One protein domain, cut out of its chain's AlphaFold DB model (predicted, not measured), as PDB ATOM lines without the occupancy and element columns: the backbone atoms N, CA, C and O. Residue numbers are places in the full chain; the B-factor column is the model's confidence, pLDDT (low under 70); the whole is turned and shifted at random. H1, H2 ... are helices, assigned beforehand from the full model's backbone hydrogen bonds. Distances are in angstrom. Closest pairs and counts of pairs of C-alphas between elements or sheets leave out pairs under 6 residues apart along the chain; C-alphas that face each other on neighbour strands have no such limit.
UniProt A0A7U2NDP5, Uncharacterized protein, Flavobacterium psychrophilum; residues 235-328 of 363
ATOM      1  N   GLU A 235     140.906  35.356 164.009       98.00
ATOM      2  CA  GLU A 235     141.005  35.881 165.370       98.00
ATOM      3  C   GLU A 235     140.512  37.328 165.447       98.00
ATOM      4  O   GLU A 235     139.879  37.715 166.430       98.00
ATOM      5  N   VAL A 236     140.730  38.119 164.391       98.44
ATOM      6  CA  VAL A 236     140.243  39.501 164.317       98.44
ATOM      7  C   VAL A 236     138.721  39.528 164.202       98.44
ATOM      8  O   VAL A 236     138.066  40.293 164.910       98.44
ATOM      9  N   PHE A 237     138.124  38.666 163.375       98.50
ATOM     10  CA  PHE A 237     136.664  38.542 163.313       98.50
ATOM     11  C   PHE A 237     136.083  38.078 164.653       98.50
ATOM     12  O   PHE A 237     135.060  38.596 165.102       98.50
ATOM     13  N   THR A 238     136.767  37.170 165.347       98.25
ATOM     14  CA  THR A 238     136.382  36.725 166.693       98.25
ATOM     15  C   THR A 238     136.432  37.875 167.710       98.25
ATOM     16  O   THR A 238     135.503  38.029 168.507       98.25
ATOM     17  N   GLU A 239     137.457  38.737 167.652       98.00
ATOM     18  CA  GLU A 239     137.539  39.961 168.465       98.00
ATOM     19  C   GLU A 239     136.360  40.900 168.172       98.00
ATOM     20  O   GLU A 239     135.699  41.366 169.105       98.00
ATOM     21  N   ILE A 240     136.050  41.140 166.891       98.12
ATOM     22  CA  ILE A 240     134.916  41.986 166.489       98.12
ATOM     23  C   ILE A 240     133.605  41.428 167.036       98.12
ATOM     24  O   ILE A 240     132.833  42.178 167.633       98.12
ATOM     25  N   LYS A 241     133.365  40.121 166.883       97.50
ATOM     26  CA  LYS A 241     132.166  39.451 167.400       97.50
ATOM     27  C   LYS A 241     132.029  39.629 168.912       97.50
ATOM     28  O   LYS A 241     130.936  39.913 169.391       97.50
ATOM     29  N   SER A 242     133.125  39.482 169.655       97.25
ATOM     30  CA  SER A 242     133.139  39.645 171.113       97.25
ATOM     31  C   SER A 242     132.806  41.083 171.534       97.25
ATOM     32  O   SER A 242     131.921  41.319 172.363       97.25
ATOM     33  N   GLN A 243     133.454  42.072 170.913       96.75
ATOM     34  CA  GLN A 243     133.263  43.481 171.268       96.75
ATOM     35  C   GLN A 243     131.914  44.037 170.798       96.75
ATOM     36  O   GLN A 243     131.316  44.859 171.487       96.75
ATOM     37  N   LEU A 244     131.402  43.562 169.660       95.88
ATOM     38  CA  LEU A 244     130.127  43.983 169.076       95.88
ATOM     39  C   LEU A 244     129.020  42.936 169.264       95.88
ATOM     40  O   LEU A 244     128.116  42.851 168.437       95.88
ATOM     41  N   HIS A 245     129.046  42.171 170.360       94.81
ATOM     42  CA  HIS A 245     128.096  41.078 170.629       94.81
ATOM     43  C   HIS A 245     126.614  41.501 170.603       94.81
ATOM     44  O   HIS A 245     125.744  40.684 170.309       94.81
ATOM     45  N   ASN A 246     126.315  42.776 170.870       94.94
ATOM     46  CA  ASN A 246     124.953  43.321 170.805       94.94
ATOM     47  C   ASN A 246     124.501  43.680 169.377       94.94
ATOM     48  O   ASN A 246     123.315  43.911 169.146       94.94
ATOM     49  N   ASN A 247     125.417  43.727 168.405       95.25
ATOM     50  CA  ASN A 247     125.088  43.927 166.997       95.25
ATOM     51  C   ASN A 247     124.842  42.567 166.328       95.25
ATOM     52  O   ASN A 247     125.744  41.958 165.750       95.25
ATOM     53  N   LEU A 248     123.595  42.094 166.405       95.31
ATOM     54  CA  LEU A 248     123.202  40.778 165.895       95.31
ATOM     55  C   LEU A 248     123.478  40.591 164.397       95.31
ATOM     56  O   LEU A 248     123.709  39.465 163.970       95.31
ATOM     57  N   GLU A 249     123.450  41.652 163.589       95.31
ATOM     58  CA  GLU A 249     123.758  41.555 162.157       95.31
ATOM     59  C   GLU A 249     125.229  41.184 161.939       95.31
ATOM     60  O   GLU A 249     125.519  40.205 161.252       95.31
ATOM     61  N   ILE A 250     126.139  41.907 162.601       96.19
ATOM     62  CA  ILE A 250     127.582  41.639 162.576       96.19
ATOM     63  C   ILE A 250     127.886  40.245 163.124       96.19
ATOM     64  O   ILE A 250     128.618  39.486 162.491       96.19
ATOM     65  N   VAL A 251     127.301  39.885 164.271       97.44
ATOM     66  CA  VAL A 251     127.520  38.577 164.908       97.44
ATOM     67  C   VAL A 251     127.079  37.442 163.986       97.44
ATOM     68  O   VAL A 251     127.851  36.516 163.746       97.44
ATOM     69  N   ASN A 252     125.876  37.534 163.411       97.69
ATOM     70  CA  ASN A 252     125.367  36.516 162.495       97.69
ATOM     71  C   ASN A 252     126.214  36.396 161.227       97.69
ATOM     72  O   ASN A 252     126.398  35.284 160.731       97.69
ATOM     73  N   TRP A 253     126.705  37.517 160.692       98.31
ATOM     74  CA  TRP A 253     127.588  37.504 159.529       98.31
ATOM     75  C   TRP A 253     128.907  36.798 159.854       98.31
ATOM     76  O   TRP A 253     129.305  35.894 159.122       98.31
ATOM     77  N   ILE A 254     129.542  37.144 160.981       98.56
ATOM     78  CA  ILE A 254     130.802  36.526 161.422       98.56
ATOM     79  C   ILE A 254     130.614  35.027 161.660       98.56
ATOM     80  O   ILE A 254     131.445  34.239 161.223       98.56
ATOM     81  N   ASP A 255     129.505  34.612 162.273       98.31
ATOM     82  CA  ASP A 255     129.201  33.191 162.467       98.31
ATOM     83  C   ASP A 255     129.060  32.438 161.142       98.31
ATOM     84  O   ASP A 255     129.537  31.313 161.015       98.31
ATOM     85  N   ALA A 256     128.430  33.042 160.133       98.06
ATOM     86  CA  ALA A 256     128.353  32.434 158.808       98.06
ATOM     87  C   ALA A 256     129.727  32.379 158.121       98.06
ATOM     88  O   ALA A 256     130.046  31.373 157.495       98.06
ATOM     89  N   TYR A 257     130.545  33.427 158.266       98.44
ATOM     90  CA  TYR A 257     131.881  33.513 157.675       98.44
ATOM     91  C   TYR A 257     132.861  32.507 158.287       98.44
ATOM     92  O   TYR A 257     133.534  31.786 157.556       98.44
ATOM     93  N   LEU A 258     132.911  32.406 159.618       97.75
ATOM     94  CA  LEU A 258     133.815  31.490 160.321       97.75
ATOM     95  C   LEU A 258     133.455  30.011 160.100       97.75
ATOM     96  O   LEU A 258     134.320  29.154 160.245       97.75
ATOM     97  N   ASN A 259     132.210  29.714 159.707       96.44
ATOM     98  CA  ASN A 259     131.773  28.370 159.311       96.44
ATOM     99  C   ASN A 259     132.169  27.982 157.874       96.44
ATOM    100  O   ASN A 259     131.963  26.833 157.478       96.44
ATOM    101  N   LEU A 260     132.690  28.913 157.070       96.62
ATOM    102  CA  LEU A 260     133.240  28.587 155.757       96.62
ATOM    103  C   LEU A 260     134.559  27.825 155.906       96.62
ATOM    104  O   LEU A 260     135.309  28.032 156.858       96.62
ATOM    105  N   ASP A 261     134.874  26.985 154.921       93.69
ATOM    106  CA  ASP A 261     136.235  26.474 154.780       93.69
ATOM    107  C   ASP A 261     137.193  27.590 154.315       93.69
ATOM    108  O   ASP A 261     136.785  28.634 153.788       93.69
ATOM    109  N   GLU A 262     138.495  27.372 154.513       92.25
ATOM    110  CA  GLU A 262     139.525  28.375 154.213       92.25
ATOM    111  C   GLU A 262     139.514  28.817 152.744       92.25
ATOM    112  O   GLU A 262     139.697  30.000 152.444       92.25
ATOM    113  N   ASN A 263     139.229  27.887 151.829       93.31
ATOM    114  CA  ASN A 263     139.168  28.169 150.399       93.31
ATOM    115  C   ASN A 263     138.012  29.108 150.053       93.31
ATOM    116  O   ASN A 263     138.208  30.047 149.284       93.31
ATOM    117  N   LYS A 264     136.819  28.919 150.626       96.00
ATOM    118  CA  LYS A 264     135.675  29.812 150.391       96.00
ATOM    119  C   LYS A 264     135.918  31.198 150.972       96.00
ATOM    120  O   LYS A 264     135.612  32.192 150.308       96.00
ATOM    121  N   LYS A 265     136.533  31.295 152.158       97.06
ATOM    122  CA  LYS A 265     136.888  32.585 152.786       97.06
ATOM    123  C   LYS A 265     137.767  33.463 151.896       97.06
ATOM    124  O   LYS A 265     137.689  34.685 152.001       97.06
ATOM    125  N   ASN A 266     138.563  32.871 151.004       96.75
ATOM    126  CA  ASN A 266     139.437  33.601 150.080       96.75
ATOM    127  C   ASN A 266     138.682  34.383 148.992       96.75
ATOM    128  O   ASN A 266     139.254  35.316 148.431       96.75
ATOM    129  N   TYR A 267     137.418  34.038 148.711       96.75
ATOM    130  CA  TYR A 267     136.662  34.598 147.578       96.75
ATOM    131  C   TYR A 267     135.331  35.268 147.953       96.75
ATOM    132  O   TYR A 267     134.645  35.834 147.091       96.75
ATOM    133  N   VAL A 268     134.967  35.266 149.241       96.00
ATOM    134  CA  VAL A 268     133.858  36.089 149.742       96.00
ATOM    135  C   VAL A 268     134.214  37.558 149.556       96.00
ATOM    136  O   VAL A 268     135.250  38.013 150.034       96.00
ATOM    137  N   ASN A 269     133.338  38.327 148.913       96.25
ATOM    138  CA  ASN A 269     133.412  39.782 148.996       96.25
ATOM    139  C   ASN A 269     132.926  40.196 150.387       96.25
ATOM    140  O   ASN A 269     131.722  40.197 150.649       96.25
ATOM    141  N   ILE A 270     133.870  40.485 151.279       97.12
ATOM    142  CA  ILE A 270     133.580  40.823 152.672       97.12
ATOM    143  C   ILE A 270     132.638  42.036 152.750       97.12
ATOM    144  O   ILE A 270     131.574  41.884 153.344       97.12
ATOM    145  N   PRO A 271     132.932  43.196 152.130       95.31
ATOM    146  CA  PRO A 271     132.049  44.357 152.227       95.31
ATOM    147  C   PRO A 271     130.673  44.179 151.575       95.31
ATOM    148  O   PRO A 271     129.684  44.573 152.187       95.31
ATOM    149  N   ASP A 272     130.581  43.600 150.370       94.44
ATOM    150  CA  ASP A 272     129.325  43.640 149.597       94.44
ATOM    151  C   ASP A 272     128.571  42.303 149.504       94.44
ATOM    152  O   ASP A 272     127.456  42.283 148.986       94.44
ATOM    153  N   GLY A 273     129.141  41.169 149.919       94.81
ATOM    154  CA  GLY A 273     128.539  39.845 149.707       94.81
ATOM    155  C   GLY A 273     128.508  39.406 148.231       94.81
ATOM    156  O   GLY A 273     129.345  39.804 147.421       94.81
ATOM    157  N   PHE A 274     127.544  38.572 147.833       94.25
ATOM    158  CA  PHE A 274     127.542  37.950 146.501       94.25
ATOM    159  C   PHE A 274     126.994  38.876 145.391       94.25
ATOM    160  O   PHE A 274     126.169  39.757 145.659       94.25
ATOM    161  N   PRO A 275     127.430  38.709 144.124       91.19
ATOM    162  CA  PRO A 275     126.973  39.528 142.996       91.19
ATOM    163  C   PRO A 275     125.485  39.309 142.641       91.19
ATOM    164  O   PRO A 275     124.912  38.283 143.003       91.19
ATOM    165  N   PRO A 276     124.836  40.246 141.919       87.00
ATOM    166  CA  PRO A 276     125.386  41.520 141.460       87.00
ATOM    167  C   PRO A 276     125.521  42.529 142.609       87.00
ATOM    168  O   PRO A 276     124.638  42.640 143.451       87.00
ATOM    169  N   LYS A 277     126.611  43.312 142.630       79.50
ATOM    170  CA  LYS A 277     126.880  44.293 143.707       79.50
ATOM    171  C   LYS A 277     125.778  45.361 143.826       79.50
ATOM    172  O   LYS A 277     125.471  45.826 144.917       79.50
ATOM    173  N   LYS A 278     125.168  45.754 142.702       80.06
ATOM    174  CA  LYS A 278     124.081  46.746 142.634       80.06
ATOM    175  C   LYS A 278     122.773  46.076 142.237       80.06
ATOM    176  O   LYS A 278     122.767  45.191 141.385       80.06
ATOM    177  N   ASN A 279     121.663  46.566 142.789       82.94
ATOM    178  CA  ASN A 279     120.316  46.079 142.488       82.94
ATOM    179  C   ASN A 279     120.200  44.559 142.683       82.94
ATOM    180  O   ASN A 279     119.777  43.864 141.760       82.94
ATOM    181  N   LYS A 280     120.606  44.055 143.860       87.12
ATOM    182  CA  LYS A 280     120.590  42.622 144.212       87.12
ATOM    183  C   LYS A 280     119.222  41.972 144.068       87.12
ATOM    184  O   LYS A 280     119.139  40.785 143.777       87.12
ATOM    185  N   PHE A 281     118.167  42.752 144.252       87.81
ATOM    186  CA  PHE A 281     116.798  42.271 144.241       87.81
ATOM    187  C   PHE A 281     116.061  42.747 142.990       87.81
ATOM    188  O   PHE A 281     116.336  43.817 142.435       87.81
ATOM    189  N   GLU A 282     115.146  41.913 142.521       87.81
ATOM    190  CA  GLU A 282     114.130  42.281 141.546       87.81
ATOM    191  C   GLU A 282     113.067  43.190 142.183       87.81
ATOM    192  O   GLU A 282     112.988  43.327 143.404       87.81
ATOM    193  N   ALA A 283     112.206  43.800 141.362       88.38
ATOM    194  CA  ALA A 283     111.125  44.664 141.849       88.38
ATOM    195  C   ALA A 283     110.111  43.925 142.748       88.38
ATOM    196  O   ALA A 283     109.452  44.551 143.573       88.38
ATOM    197  N   ASN A 284     110.006  42.601 142.606       86.62
ATOM    198  CA  ASN A 284     109.171  41.728 143.438       86.62
ATOM    199  C   ASN A 284     109.830  41.360 144.791       86.62
ATOM    200  O   ASN A 284     109.222  40.636 145.573       86.62
ATOM    201  N   GLY A 285     111.055  41.830 145.064       83.81
ATOM    202  CA  GLY A 285     111.810  41.535 146.286       83.81
ATOM    203  C   GLY A 285     112.637  40.246 146.247       83.81
ATOM    204  O   GLY A 285     113.393  39.994 147.182       83.81
ATOM    205  N   ASN A 286     112.554  39.451 145.177       85.56
ATOM    206  CA  ASN A 286     113.341  38.227 145.039       85.56
ATOM    207  C   ASN A 286     114.806  38.537 144.755       85.56
ATOM    208  O   ASN A 286     115.144  39.501 144.061       85.56
ATOM    209  N   ARG A 287     115.691  37.684 145.275       88.62
ATOM    210  CA  ARG A 287     117.118  37.760 144.982       88.62
ATOM    211  C   ARG A 287     117.347  37.449 143.502       88.62
ATOM    212  O   ARG A 287     116.928  36.396 143.033       88.62
ATOM    213  N   LYS A 288     118.026  38.345 142.776       89.06
ATOM    214  CA  LYS A 288     118.413  38.101 141.378       89.06
ATOM    215  C   LYS A 288     119.326  36.890 141.273       89.06
ATOM    216  O   LYS A 288     120.100  36.634 142.199       89.06
ATOM    217  N   ASN A 289     119.288  36.240 140.111       85.88
ATOM    218  CA  ASN A 289     120.163  35.118 139.800       85.88
ATOM    219  C   ASN A 289     121.636  35.463 140.034       85.88
ATOM    220  O   ASN A 289     122.109  36.566 139.735       85.88
ATOM    221  N   ILE A 290     122.331  34.478 140.586       89.69
ATOM    222  CA  ILE A 290     123.773  34.447 140.794       89.69
ATOM    223  C   ILE A 290     124.301  33.366 139.867       89.69
ATOM    224  O   ILE A 290     123.592  32.400 139.602       89.69
ATOM    225  N   ASP A 291     125.513  33.552 139.365       90.38
ATOM    226  CA  ASP A 291     126.194  32.527 138.585       90.38
ATOM    227  C   ASP A 291     126.236  31.195 139.361       90.38
ATOM    228  O   ASP A 291     126.634  31.155 140.534       90.38
ATOM    229  N   ASP A 292     125.809  30.117 138.706       91.44
ATOM    230  CA  ASP A 292     125.738  28.779 139.287       91.44
ATOM    231  C   ASP A 292     127.124  28.277 139.709       91.44
ATOM    232  O   ASP A 292     127.223  27.516 140.673       91.44
ATOM    233  N   GLU A 293     128.206  28.733 139.068       94.06
ATOM    234  CA  GLU A 293     129.573  28.385 139.474       94.06
ATOM    235  C   GLU A 293     129.911  28.950 140.859       94.06
ATOM    236  O   GLU A 293     130.541  28.270 141.673       94.06
ATOM    237  N   ILE A 294     129.429  30.160 141.172       93.88
ATOM    238  CA  ILE A 294     129.606  30.780 142.491       93.88
ATOM    239  C   ILE A 294     128.829  29.977 143.532       93.88
ATOM    240  O   ILE A 294     129.394  29.566 144.546       93.88
ATOM    241  N   LEU A 295     127.542  29.719 143.287       93.31
ATOM    242  CA  LEU A 295     126.705  28.959 144.221       93.31
ATOM    243  C   LEU A 295     127.276  27.557 144.472       93.31
ATOM    244  O   LEU A 295     127.383  27.130 145.623       93.31
ATOM    245  N   THR A 296     127.724  26.890 143.407       94.75
ATOM    246  CA  THR A 296     128.367  25.573 143.459       94.75
ATOM    247  C   THR A 296     129.656  25.605 144.274       94.75
ATOM    248  O   THR A 296     129.833  24.770 145.161       94.75
ATOM    249  N   PHE A 297     130.537  26.581 144.033       95.44
ATOM    250  CA  PHE A 297     131.797  26.719 144.766       95.44
ATOM    251  C   PHE A 297     131.568  26.916 146.269       95.44
ATOM    252  O   PHE A 297     132.217  26.265 147.089       95.44
ATOM    253  N   PHE A 298     130.611  27.768 146.647       94.62
ATOM    254  CA  PHE A 298     130.280  27.982 148.054       94.62
ATOM    255  C   PHE A 298     129.456  26.835 148.664       94.62
ATOM    256  O   PHE A 298     129.464  26.663 149.886       94.62
ATOM    257  N   GLY A 299     128.827  25.994 147.838       93.25
ATOM    258  CA  GLY A 299     127.938  24.917 148.276       93.25
ATOM    259  C   GLY A 299     126.613  25.443 148.824       93.25
ATOM    260  O   GLY A 299     126.050  24.854 149.742       93.25
ATOM    261  N   PHE A 300     126.144  26.575 148.297       91.06
ATOM    262  CA  PHE A 300     124.919  27.236 148.731       91.06
ATOM    263  C   PHE A 300     123.824  27.155 147.672       91.06
ATOM    264  O   PHE A 300     124.077  27.010 146.480       91.06
ATOM    265  N   ASN A 301     122.587  27.332 148.122       87.88
ATOM    266  CA  ASN A 301     121.477  27.754 147.276       87.88
ATOM    267  C   ASN A 301     120.928  29.089 147.807       87.88
ATOM    268  O   ASN A 301     121.263  29.505 148.914       87.88
ATOM    269  N   LEU A 302     120.065  29.759 147.040       84.25
ATOM    270  CA  LEU A 302     119.554  31.092 147.399       84.25
ATOM    271  C   LEU A 302     118.725  31.123 148.698       84.25
ATOM    272  O   LEU A 302     118.557  32.184 149.295       84.25
ATOM    273  N   ASN A 303     118.225  29.975 149.159       84.44
ATOM    274  CA  ASN A 303     117.468  29.859 150.405       84.44
ATOM    275  C   ASN A 303     118.347  29.456 151.601       84.44
ATOM    276  O   ASN A 303     117.845  29.364 152.722       84.44
ATOM    277  N   ASP A 304     119.644  29.218 151.391       91.56
ATOM    278  CA  ASP A 304     120.565  28.845 152.458       91.56
ATOM    279  C   ASP A 304     120.706  29.986 153.486       91.56
ATOM    280  O   ASP A 304     120.813  31.171 153.155       91.56
ATOM    281  N   ILE A 305     120.664  29.639 154.773       92.94
ATOM    282  CA  ILE A 305     120.683  30.619 155.867       92.94
ATOM    283  C   ILE A 305     122.038  31.335 155.940       92.94
ATOM    284  O   ILE A 305     122.077  32.545 156.178       92.94
ATOM    285  N   ASN A 306     123.145  30.618 155.739       93.94
ATOM    286  CA  ASN A 306     124.486  31.196 155.751       93.94
ATOM    287  C   ASN A 306     124.726  32.037 154.499       93.94
ATOM    288  O   ASN A 306     125.273  33.134 154.615       93.94
ATOM    289  N   PHE A 307     124.227  31.598 153.341       94.50
ATOM    290  CA  PHE A 307     124.199  32.430 152.140       94.50
ATOM    291  C   PHE A 307     123.508  33.774 152.402       94.50
ATOM    292  O   PHE A 307     124.101  34.826 152.180       94.50
ATOM    293  N   ASN A 308     122.293  33.756 152.957       93.31
ATOM    294  CA  ASN A 308     121.515  34.969 153.227       93.31
ATOM    295  C   ASN A 308     122.171  35.910 154.247       93.31
ATOM    296  O   ASN A 308     121.958  37.123 154.202       93.31
ATOM    297  N   LYS A 309     122.957  35.371 155.185       95.69
ATOM    298  CA  LYS A 309     123.761  36.175 156.114       95.69
ATOM    299  C   LYS A 309     124.925  36.841 155.385       95.69
ATOM    300  O   LYS A 309     125.086  38.051 155.501       95.69
ATOM    301  N   LEU A 310     125.689  36.076 154.605       96.56
ATOM    302  CA  LEU A 310     126.878  36.554 153.896       96.56
ATOM    303  C   LEU A 310     126.548  37.517 152.748       96.56
ATOM    304  O   LEU A 310     127.266  38.495 152.549       96.56
ATOM    305  N   ASP A 311     125.441  37.296 152.029       94.81
ATOM    306  CA  ASP A 311     125.012  38.137 150.905       94.81
ATOM    307  C   ASP A 311     124.656  39.571 151.327       94.81
ATOM    308  O   ASP A 311     124.632  40.469 150.492       94.81
ATOM    309  N   LYS A 312     124.428  39.834 152.615       92.56
ATOM    310  CA  LYS A 312     124.226  41.206 153.107       92.56
ATOM    311  C   LYS A 312     125.503  42.048 153.099       92.56
ATOM    312  O   LYS A 312     125.399  43.269 153.145       92.56
ATOM    313  N   GLY A 313     126.668  41.403 153.024       95.31
ATOM    314  CA  GLY A 313     127.954  42.061 153.220       95.31
ATOM    315  C   GLY A 313     128.252  42.351 154.694       95.31
ATOM    316  O   GLY A 313     127.384  42.261 155.568       95.31
ATOM    317  N   PHE A 314     129.512  42.656 154.982       97.06
ATOM    318  CA  PHE A 314     130.009  42.888 156.327       97.06
ATOM    319  C   PHE A 314     129.993  44.380 156.668       97.06
ATOM    320  O   PHE A 314     130.932  45.127 156.397       97.06
ATOM    321  N   ASN A 315     128.918  44.816 157.324       93.50
ATOM    322  CA  ASN A 315     128.665  46.218 157.664       93.50
ATOM    323  C   ASN A 315     129.442  46.713 158.904       93.50
ATOM    324  O   ASN A 315     128.877  47.355 159.793       93.50
ATOM    325  N   PHE A 316     130.744  46.430 158.989       96.31
ATOM    326  CA  PHE A 316     131.590  46.916 160.083       96.31
ATOM    327  C   PHE A 316     131.863  48.422 159.956       96.31
ATOM    328  O   PHE A 316     132.396  48.890 158.953       96.31
ATOM    329  N   LYS A 317     131.531  49.186 161.002       95.06
ATOM    330  CA  LYS A 317     131.673  50.655 161.067       95.06
ATOM    331  C   LYS A 317     132.640  51.109 162.164       95.06
ATOM    332  O   LYS A 317     132.515  52.211 162.703       95.06
ATOM    333  N   GLY A 318     133.590  50.244 162.521       94.88
ATOM    334  CA  GLY A 318     134.466  50.436 163.675       94.88
ATOM    335  C   GLY A 318     133.784  50.064 164.992       94.88
ATOM    336  O   GLY A 318     132.563  49.934 165.071       94.88
ATOM    337  N   PHE A 319     134.577  49.927 166.055       93.88
ATOM    338  CA  PHE A 319     134.076  49.534 167.380       93.88
ATOM    339  C   PHE A 319     133.127  50.566 168.011       93.88
ATOM    340  O   PHE A 319     132.265  50.202 168.804       93.88
ATOM    341  N   ASN A 320     133.225  51.833 167.598       90.12
ATOM    342  CA  ASN A 320     132.317  52.902 168.029       90.12
ATOM    343  C   ASN A 320     131.072  53.042 167.131       90.12
ATOM    344  O   ASN A 320     130.219  53.876 167.411       90.12
ATOM    345  N   ASN A 321     130.956  52.248 166.058       86.06
ATOM    346  CA  ASN A 321     129.830  52.250 165.114       86.06
ATOM    347  C   ASN A 321     129.553  53.601 164.408       86.06
ATOM    348  O   ASN A 321     128.413  53.908 164.062       86.06
ATOM    349  N   THR A 322     130.586  54.420 164.184       87.75
ATOM    350  CA  THR A 322     130.462  55.758 163.565       87.75
ATOM    351  C   THR A 322     131.169  55.898 162.219       87.75
ATOM    352  O   THR A 322     131.047  56.940 161.582       87.75
ATOM    353  N   GLY A 323     131.949  54.901 161.802       91.69
ATOM    354  CA  GLY A 323     132.756  54.960 160.587       91.69
ATOM    355  C   GLY A 323     132.123  54.269 159.382       91.69
ATOM    356  O   GLY A 323     130.959  53.870 159.379       91.69
ATOM    357  N   GLU A 324     132.941  54.089 158.353       92.31
ATOM    358  CA  GLU A 324     132.616  53.319 157.153       92.31
ATOM    359  C   GLU A 324     133.569  52.134 157.046       92.31
ATOM    360  O   GLU A 324     134.743  52.265 157.400       92.31
ATOM    361  N   PHE A 325     133.096  51.014 156.493       94.00
ATOM    362  CA  PHE A 325     133.894  49.796 156.322       94.00
ATOM    363  C   PHE A 325     135.278  50.083 155.738       94.00
ATOM    364  O   PHE A 325     136.291  49.752 156.348       94.00
ATOM    365  N   LYS A 326     135.316  50.802 154.609       91.69
ATOM    366  CA  LYS A 326     136.555  51.114 153.888       91.69
ATOM    367  C   LYS A 326     137.563  51.912 154.714       91.69
ATOM    368  O   LYS A 326     138.747  51.816 154.443       91.69
ATOM    369  N   ASN A 327     137.119  52.697 155.693       92.62
ATOM    370  CA  ASN A 327     138.014  53.486 156.541       92.62
ATOM    371  C   ASN A 327     138.378  52.745 157.840       92.62
ATOM    372  O   ASN A 327     139.465  52.951 158.373       92.62
ATOM    373  N   GLU A 328     137.478  51.916 158.377       96.06
ATOM    374  CA  GLU A 328     137.653  51.280 159.688       96.06
ATOM    375  C   GLU A 328     138.260  49.880 159.612       96.06
ATOM    376  O   GLU A 328     139.107  49.547 160.439       96.06
TER     377      GLU A 328
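Overview. This is residues 235 to 328 of the 363 residues of an uncharacterized protein of Flavobacterium psychrophilum (UniProt A0A7U2NDP5). H2 forms a hairpin with H1 and is crossed by H5, while loops join these to H3, H4 and H6. The 94 printed residues include six named helices, H1 to H6, and no named strand; under half are in named elements, class all helix. The whole is compact, radius of gyration of the C-alphas 13.7 A, spanning 36 by 30 by 21 A.

Arrangement. Start at H2, residues 248 to 258: it touches H1, residues 235 to 243, opposite ways at a shallow tilt of 20 degrees, closest C-alphas Lys 241 and Val 251, 5.3 A. H2 touches H5, residues 305 to 310, about perpendicular at 81 degrees, closest C-alphas Ala 256 and Asn 306, 5.1 A. H3, residues 262 to 265, is close but not clearly touching H4, residues 292 to 298, closest C-alphas Lys 264 and Phe 298, 6.2 A. H6, residues 325 to 328, touches no helix. Every O i to N i+4 pair is within hydrogen-bond range in H1, H2, H4 and H5; H3 and H6 are too short for one.

Along the chain. Find C-alpha 248 at (123.202, 40.778, 165.895); H2 runs 15.2 A to C-alpha 258. H6 ends at C-alpha 328, (137.653, 51.280, 159.688).

Size, cuts and confidence. The printed part has no cut; links H3 to H4 and H5 to H6 are long. No printed residue is under 70 in pLDDT.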